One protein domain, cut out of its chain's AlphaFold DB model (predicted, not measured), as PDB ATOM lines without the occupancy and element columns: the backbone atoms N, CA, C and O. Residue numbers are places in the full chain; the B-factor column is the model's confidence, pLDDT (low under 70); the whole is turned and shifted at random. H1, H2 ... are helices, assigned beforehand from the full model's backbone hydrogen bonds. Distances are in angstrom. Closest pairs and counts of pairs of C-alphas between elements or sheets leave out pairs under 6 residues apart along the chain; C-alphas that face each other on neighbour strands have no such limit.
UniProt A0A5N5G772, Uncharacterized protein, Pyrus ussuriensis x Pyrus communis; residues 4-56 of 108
ATOM      1  N   ARG A   4      54.969 -18.241  25.121       76.81
ATOM      2  CA  ARG A   4      55.792 -17.637  26.183       76.81
ATOM      3  C   ARG A   4      57.298 -17.852  25.987       76.81
ATOM      4  O   ARG A   4      58.075 -16.934  26.218       76.81
ATOM      5  N   ASN A   5      57.704 -19.025  25.504       78.88
ATOM      6  CA  ASN A   5      59.113 -19.332  25.246       78.88
ATOM      7  C   ASN A   5      59.609 -18.612  23.985       78.88
ATOM      8  O   ASN A   5      60.749 -18.166  23.933       78.88
ATOM      9  N   VAL A   6      58.738 -18.450  22.983       71.88
ATOM     10  CA  VAL A   6      59.048 -17.687  21.765       71.88
ATOM     11  C   VAL A   6      59.190 -16.199  22.072       71.88
ATOM     12  O   VAL A   6      60.132 -15.581  21.591       71.88
ATOM     13  N   MET A   7      58.319 -15.638  22.915       79.12
ATOM     14  CA  MET A   7      58.433 -14.252  23.381       79.12
ATOM     15  C   MET A   7      59.749 -13.995  24.114       79.12
ATOM     16  O   MET A   7      60.348 -12.948  23.917       79.12
ATOM     17  N   ALA A   8      60.232 -14.947  24.918       80.44
ATOM     18  CA  ALA A   8      61.522 -14.810  25.593       80.44
ATOM     19  C   ALA A   8      62.715 -14.835  24.615       80.44
ATOM     20  O   ALA A   8      63.700 -14.138  24.838       80.44
ATOM     21  N   LEU A   9      62.623 -15.614  23.529       77.75
ATOM     22  CA  LEU A   9      63.705 -15.794  22.551       77.75
ATOM     23  C   LEU A   9      63.725 -14.731  21.440       77.75
ATOM     24  O   LEU A   9      64.794 -14.399  20.939       77.75
ATOM     25  N   TYR A  10      62.563 -14.205  21.050       70.94
ATOM     26  CA  TYR A  10      62.387 -13.305  19.901       70.94
ATOM     27  C   TYR A  10      61.673 -11.997  20.287       70.94
ATOM     28  O   TYR A  10      60.894 -11.459  19.497       70.94
ATOM     29  N   ASN A  11      61.934 -11.474  21.494       70.44
ATOM     30  CA  ASN A  11      61.257 -10.295  22.071       70.44
ATOM     31  C   ASN A  11      61.382  -8.993  21.252       70.44
ATOM     32  O   ASN A  11      60.745  -7.991  21.557       70.44
ATOM     33  N   ASN A  12      62.240  -9.010  20.242       73.94
ATOM     34  CA  ASN A  12      62.652  -7.901  19.402       73.94
ATOM     35  C   ASN A  12      62.085  -8.002  17.975       73.94
ATOM     36  O   ASN A  12      62.359  -7.132  17.149       73.94
ATOM     37  N   ASN A  13      61.286  -9.032  17.674       78.00
ATOM     38  CA  ASN A  13      60.636  -9.203  16.379       78.00
ATOM     39  C   ASN A  13      59.114  -9.328  16.523       78.00
ATOM     40  O   ASN A  13      58.542 -10.419  16.470       78.00
ATOM     41  N   ASP A  14      58.465  -8.171  16.665       74.62
ATOM     42  CA  ASP A  14      57.016  -8.047  16.858       74.62
ATOM     43  C   ASP A  14      56.206  -8.786  15.777       74.62
ATOM     44  O   ASP A  14      55.203  -9.424  16.083       74.62
ATOM     45  N   ALA A  15      56.667  -8.780  14.520       73.94
ATOM     46  CA  ALA A  15      55.985  -9.469  13.421       73.94
ATOM     47  C   ALA A  15      55.997 -11.000  13.592       73.94
ATOM     48  O   ALA A  15      54.976 -11.664  13.391       73.94
ATOM     49  N   TRP A  16      57.135 -11.566  14.005       75.06
ATOM     50  CA  TRP A  16      57.237 -12.990  14.328       75.06
ATOM     51  C   TRP A  16      56.453 -13.356  15.591       75.06
ATOM     52  O   TRP A  16      55.813 -14.411  15.616       75.06
ATOM     53  N   MET A  17      56.438 -12.481  16.603       77.56
ATOM     54  CA  MET A  17      55.632 -12.675  17.812       77.56
ATOM     55  C   MET A  17      54.136 -12.703  17.490       77.56
ATOM     56  O   MET A  17      53.459 -13.655  17.877       77.56
ATOM     57  N   CYS A  18      53.622 -11.750  16.709       75.44
ATOM     58  CA  CYS A  18      52.224 -11.751  16.270       75.44
ATOM     59  C   CYS A  18      51.866 -13.035  15.509       75.44
ATOM     60  O   CYS A  18      50.830 -13.638  15.777       75.44
ATOM     61  N   LYS A  19      52.738 -13.510  14.611       75.06
ATOM     62  CA  LYS A  19      52.504 -14.748  13.853       75.06
ATOM     63  C   LYS A  19      52.412 -15.979  14.760       75.06
ATOM     64  O   LYS A  19      51.553 -16.833  14.551       75.06
ATOM     65  N   MET A  20      53.265 -16.062  15.778       78.00
ATOM     66  CA  MET A  20      53.234 -17.169  16.735       78.00
ATOM     67  C   MET A  20      52.074 -17.061  17.726       78.00
ATOM     68  O   MET A  20      51.498 -18.084  18.084       78.00
ATOM     69  N   PHE A  21      51.667 -15.854  18.118       77.81
ATOM     70  CA  PHE A  21      50.466 -15.649  18.927       77.81
ATOM     71  C   PHE A  21      49.215 -16.184  18.221       77.81
ATOM     72  O   PHE A  21      48.438 -16.928  18.818       77.81
ATOM     73  N   LEU A  22      49.072 -15.894  16.925       75.44
ATOM     74  CA  LEU A  22      47.969 -16.417  16.115       75.44
ATOM     75  C   LEU A  22      47.938 -17.947  16.093       75.44
ATOM     76  O   LEU A  22      46.861 -18.530  16.142       75.44
ATOM     77  N   SER A  23      49.105 -18.598  16.096       76.38
ATOM     78  CA  SER A  23      49.198 -20.064  16.157       76.38
ATOM     79  C   SER A  23      48.789 -20.675  17.505       76.38
ATOM     80  O   SER A  23      48.632 -21.888  17.588       76.38
ATOM     81  N   THR A  24      48.614 -19.857  18.551       81.56
ATOM     82  CA  THR A  24      48.099 -20.300  19.862       81.56
ATOM     83  C   THR A  24      46.607 -20.067  20.054       81.56
ATOM     84  O   THR A  24      46.065 -20.443  21.092       81.56
ATOM     85  N   LEU A  25      45.939 -19.439  19.085       82.56
ATOM     86  CA  LEU A  25      44.490 -19.307  19.114       82.56
ATOM     87  C   LEU A  25      43.871 -20.658  18.763       82.56
ATOM     88  O   LEU A  25      44.116 -21.199  17.690       82.56
ATOM     89  N   GLU A  26      43.032 -21.173  19.652       83.50
ATOM     90  CA  GLU A  26      42.301 -22.420  19.452       83.50
ATOM     91  C   GLU A  26      40.796 -22.189  19.648       83.50
ATOM     92  O   GLU A  26      40.359 -21.219  20.274       83.50
ATOM     93  N   GLY A  27      39.984 -23.084  19.083       85.56
ATOM     94  CA  GLY A  27      38.543 -23.104  19.311       85.56
ATOM     95  C   GLY A  27      37.821 -21.814  18.870       85.56
ATOM     96  O   GLY A  27      38.072 -21.309  17.770       85.56
ATOM     97  N   PRO A  28      36.897 -21.272  19.689       80.38
ATOM     98  CA  PRO A  28      36.071 -20.118  19.322       80.38
ATOM     99  C   PRO A  28      36.868 -18.863  18.943       80.38
ATOM    100  O   PRO A  28      36.441 -18.104  18.076       80.38
ATOM    101  N   THR A  29      38.039 -18.654  19.548       75.75
ATOM    102  CA  THR A  29      38.871 -17.467  19.305       75.75
ATOM    103  C   THR A  29      39.547 -17.514  17.935       75.75
ATOM    104  O   THR A  29      39.657 -16.488  17.267       75.75
ATOM    105  N   MET A  30      39.947 -18.706  17.477       80.44
ATOM    106  CA  MET A  30      40.485 -18.899  16.129       80.44
ATOM    107  C   MET A  30      39.403 -18.678  15.067       80.44
ATOM    108  O   MET A  30      39.651 -18.006  14.067       80.44
ATOM    109  N   ARG A  31      38.191 -19.202  15.309       79.31
ATOM    110  CA  ARG A  31      37.042 -19.030  14.407       79.31
ATOM    111  C   ARG A  31      36.654 -17.555  14.288       79.31
ATOM    112  O   ARG A  31      36.582 -17.048  13.174       79.31
ATOM    113  N   TRP A  32      36.537 -16.853  15.414       80.44
ATOM    114  CA  TRP A  32      36.319 -15.405  15.426       80.44
ATOM    115  C   TRP A  32      37.403 -14.652  14.640       80.44
ATOM    116  O   TRP A  32      37.079 -13.812  13.808       80.44
ATOM    117  N   PHE A  33      38.686 -14.986  14.826       73.62
ATOM    118  CA  PHE A  33      39.773 -14.323  14.097       73.62
ATOM    119  C   PHE A  33      39.750 -14.616  12.588       73.62
ATOM    120  O   PHE A  33      40.104 -13.753  11.792       73.62
ATOM    121  N   SER A  34      39.316 -15.807  12.169       71.19
ATOM    122  CA  SER A  34      39.173 -16.142  10.744       71.19
ATOM    123  C   SER A  34      38.014 -15.415  10.054       71.19
ATOM    124  O   SER A  34      38.035 -15.246   8.838       71.19
ATOM    125  N   GLU A  35      37.025 -14.965  10.829       77.25
ATOM    126  CA  GLU A  35      35.895 -14.157  10.354       77.25
ATOM    127  C   GLU A  35      36.243 -12.664  10.274       77.25
ATOM    128  O   GLU A  35      35.543 -11.889   9.619       77.25
ATOM    129  N   VAL A  36      37.353 -12.254  10.895       67.38
ATOM    130  CA  VAL A  36      37.887 -10.902  10.769       67.38
ATOM    131  C   VAL A  36      38.473 -10.740   9.354       67.38
ATOM    132  O   VAL A  36      39.396 -11.467   8.983       67.38
ATOM    133  N   PRO A  37      37.983  -9.784   8.540       61.03
ATOM    134  CA  PRO A  37      38.469  -9.588   7.175       61.03
ATOM    135  C   PRO A  37      39.992  -9.400   7.130       61.03
ATOM    136  O   PRO A  37      40.556  -8.690   7.959       61.03
ATOM    137  N   LEU A  38      40.686  -9.954   6.128       57.34
ATOM    138  CA  LEU A  38      42.141  -9.768   5.955       57.34
ATOM    139  C   LEU A  38      42.549  -8.284   5.859       57.34
ATOM    140  O   LEU A  38      43.649  -7.908   6.274       57.34
ATOM    141  N   THR A  39      41.641  -7.423   5.394       54.94
ATOM    142  CA  THR A  39      41.785  -5.960   5.415       54.94
ATOM    143  C   THR A  39      41.916  -5.399   6.828       54.94
ATOM    144  O   THR A  39      42.594  -4.394   7.010       54.94
ATOM    145  N   PHE A  40      41.352  -6.073   7.830       54.19
ATOM    146  CA  PHE A  40      41.475  -5.751   9.247       54.19
ATOM    147  C   PHE A  40      42.869  -6.082   9.797       54.19
ATOM    148  O   PHE A  40      43.394  -5.356  10.626       54.19
ATOM    149  N   SER A  41      43.521  -7.147   9.315       56.53
ATOM    150  CA  SER A  41      44.900  -7.469   9.729       56.53
ATOM    151  C   SER A  41      45.904  -6.433   9.208       56.53
ATOM    152  O   SER A  41      46.775  -5.965   9.943       56.53
ATOM    153  N   SER A  42      45.719  -6.006   7.955       57.53
ATOM    154  CA  SER A  42      46.509  -4.942   7.338       57.53
ATOM    155  C   SER A  42      46.170  -3.583   7.941       57.53
ATOM    156  O   SER A  42      47.074  -2.790   8.186       57.53
ATOM    157  N   SER A  43      44.897  -3.316   8.248       58.81
ATOM    158  CA  SER A  43      44.498  -2.074   8.905       58.81
ATOM    159  C   SER A  43      44.965  -2.018  10.354       58.81
ATOM    160  O   SER A  43      45.428  -0.965  10.751       58.81
ATOM    161  N   ILE A  44      44.961  -3.115  11.120       61.81
ATOM    162  CA  ILE A  44      45.566  -3.180  12.460       61.81
ATOM    163  C   ILE A  44      47.067  -2.935  12.367       61.81
ATOM    164  O   ILE A  44      47.594  -2.171  13.167       61.81
ATOM    165  N   TYR A  45      47.762  -3.543  11.403       62.69
ATOM    166  CA  TYR A  45      49.192  -3.301  11.211       62.69
ATOM    167  C   TYR A  45      49.472  -1.837  10.851       62.69
ATOM    168  O   TYR A  45      50.364  -1.227  11.432       62.69
ATOM    169  N   LEU A  46      48.686  -1.251   9.945       63.09
ATOM    170  CA  LEU A  46      48.782   0.161   9.578       63.09
ATOM    171  C   LEU A  46      48.431   1.075  10.751       63.09
ATOM    172  O   LEU A  46      49.151   2.031  10.991       63.09
ATOM    173  N   LEU A  47      47.386   0.767  11.515       62.44
ATOM    174  CA  LEU A  47      46.959   1.531  12.684       62.44
ATOM    175  C   LEU A  47      48.010   1.440  13.791       62.44
ATOM    176  O   LEU A  47      48.386   2.457  14.354       62.44
ATOM    177  N   TYR A  48      48.556   0.252  14.048       63.38
ATOM    178  CA  TYR A  48      49.669   0.034  14.966       63.38
ATOM    179  C   TYR A  48      50.916   0.785  14.509       63.38
ATOM    180  O   TYR A  48      51.552   1.458  15.312       63.38
ATOM    181  N   HIS A  49      51.264   0.709  13.225       64.06
ATOM    182  CA  HIS A  49      52.413   1.408  12.664       64.06
ATOM    183  C   HIS A  49      52.224   2.926  12.738       64.06
ATOM    184  O   HIS A  49      53.155   3.646  13.090       64.06
ATOM    185  N   ASP A  50      51.027   3.424  12.456       62.47
ATOM    186  CA  ASP A  50      50.692   4.845  12.465       62.47
ATOM    187  C   ASP A  50      50.581   5.397  13.894       62.47
ATOM    188  O   ASP A  50      51.059   6.492  14.179       62.47
ATOM    189  N   VAL A  51      50.051   4.616  14.838       63.03
ATOM    190  CA  VAL A  51      50.097   4.911  16.278       63.03
ATOM    191  C   VAL A  51      51.547   4.882  16.762       63.03
ATOM    192  O   VAL A  51      52.021   5.850  17.342       63.03
ATOM    193  N   ARG A  52      52.321   3.840  16.460       65.25
ATOM    194  CA  ARG A  52      53.740   3.748  16.842       65.25
ATOM    195  C   ARG A  52      54.572   4.877  16.242       65.25
ATOM    196  O   ARG A  52      55.487   5.357  16.903       65.25
ATOM    197  N   LYS A  53      54.273   5.312  15.016       65.38
ATOM    198  CA  LYS A  53      54.948   6.430  14.345       65.38
ATOM    199  C   LYS A  53      54.575   7.766  14.987       65.38
ATOM    200  O   LYS A  53      55.484   8.507  15.355       65.38
ATOM    201  N   ARG A  54      53.280   8.044  15.179       62.72
ATOM    202  CA  ARG A  54      52.782   9.282  15.815       62.72
ATOM    203  C   ARG A  54      53.184   9.395  17.283       62.72
ATOM    204  O   ARG A  54      53.513  10.475  17.757       62.72
ATOM    205  N   HIS A  55      53.246   8.268  17.983       65.50
ATOM    206  CA  HIS A  55      53.518   8.201  19.415       65.50
ATOM    207  C   HIS A  55      54.929   7.693  19.739       65.50
ATOM    208  O   HIS A  55      55.219   7.382  20.892       65.50
ATOM    209  N   LYS A  56      55.854   7.644  18.765       67.25
ATOM    210  CA  LYS A  56      57.244   7.192  18.985       67.25
ATOM    211  C   LYS A  56      57.951   7.991  20.083       67.25
ATOM    212  O   LYS A  56      58.752   7.434  20.828       67.25
TER     213      LYS A  56
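This is residues 4 to 56 of the 108 residues of an uncharacterized protein of Pyrus ussuriensis x Pyrus communis (UniProt A0A5N5G772). The printed part winds as a flat, open S of four helices: H1 and H2 run opposite ways side by side, H3 stands at the turn beyond H2, and the long H4 folds back from that turn with an open gap between it and H2. There is no closed core; residues 46 to 56, of which 46 to 54 belong to H4, stick out at the far end. The printed part has 53 residues with four named helices, in the order H1, H2, H3, H4, and no named strand, and its class is all helix. The whole is loose, with a radius of gyration of the C-alphas of 12.9 A, and spans 36 by 29 by 12 A.

H1, residues 4 to 9, and H2, residues 14 to 22, form a helical hairpin over a tight link of 4 residues. They only just touch, with 3 pairs of C-alphas within 8 A; the closest C-alphas are those of Met 7 and Met 17, 6.4 A apart. They run opposite ways at a shallow tilt of 23 degrees. H3, residues 28 to 35, is close to H2 but not clearly touching it: their closest C-alphas, those of Leu 22 and Met 30, are 7.9 A apart. H2 and H3 run opposite ways at a steep tilt of 62 degrees. H4, residues 38 to 54, is apart from H1, from H2 and from H3, although it follows H3 in the chain. H1 and H3 are apart too. In H1, H2, H3 and H4 every O i to N i+4 pair is within hydrogen-bond range.

H1 begins at C-alpha 4, at (55.792, -17.637, 26.183), and is 8.9 A long from first to last C-alpha. H2 measures 12.3 A from C-alpha 14 to C-alpha 22, which is at (47.969, -16.417, 16.115). H3 measures 10.8 A from Pro 28 to Glu 35. H4, with 17 residues the longest helix, measures 23.9 A between its first and last C-alphas and ends at C-alpha 54, at (52.782, 9.282, 15.815).

The two C-alphas farthest apart are those of Gly 27 and Lys 56, 35.6 A. The printed part has no cut, and its three links, H1 to H2, H2 to H3 and H3 to H4, are tight. Residues 34 to 40, of which 38 to 40 belong to H4, stand free, and so do residues 46 to 56. Without these stretches the body has 35 residues and spans 28 by 24 by 7 A. The mean pLDDT of the printed part is 71.1, and residues 36 to 56 are under 70.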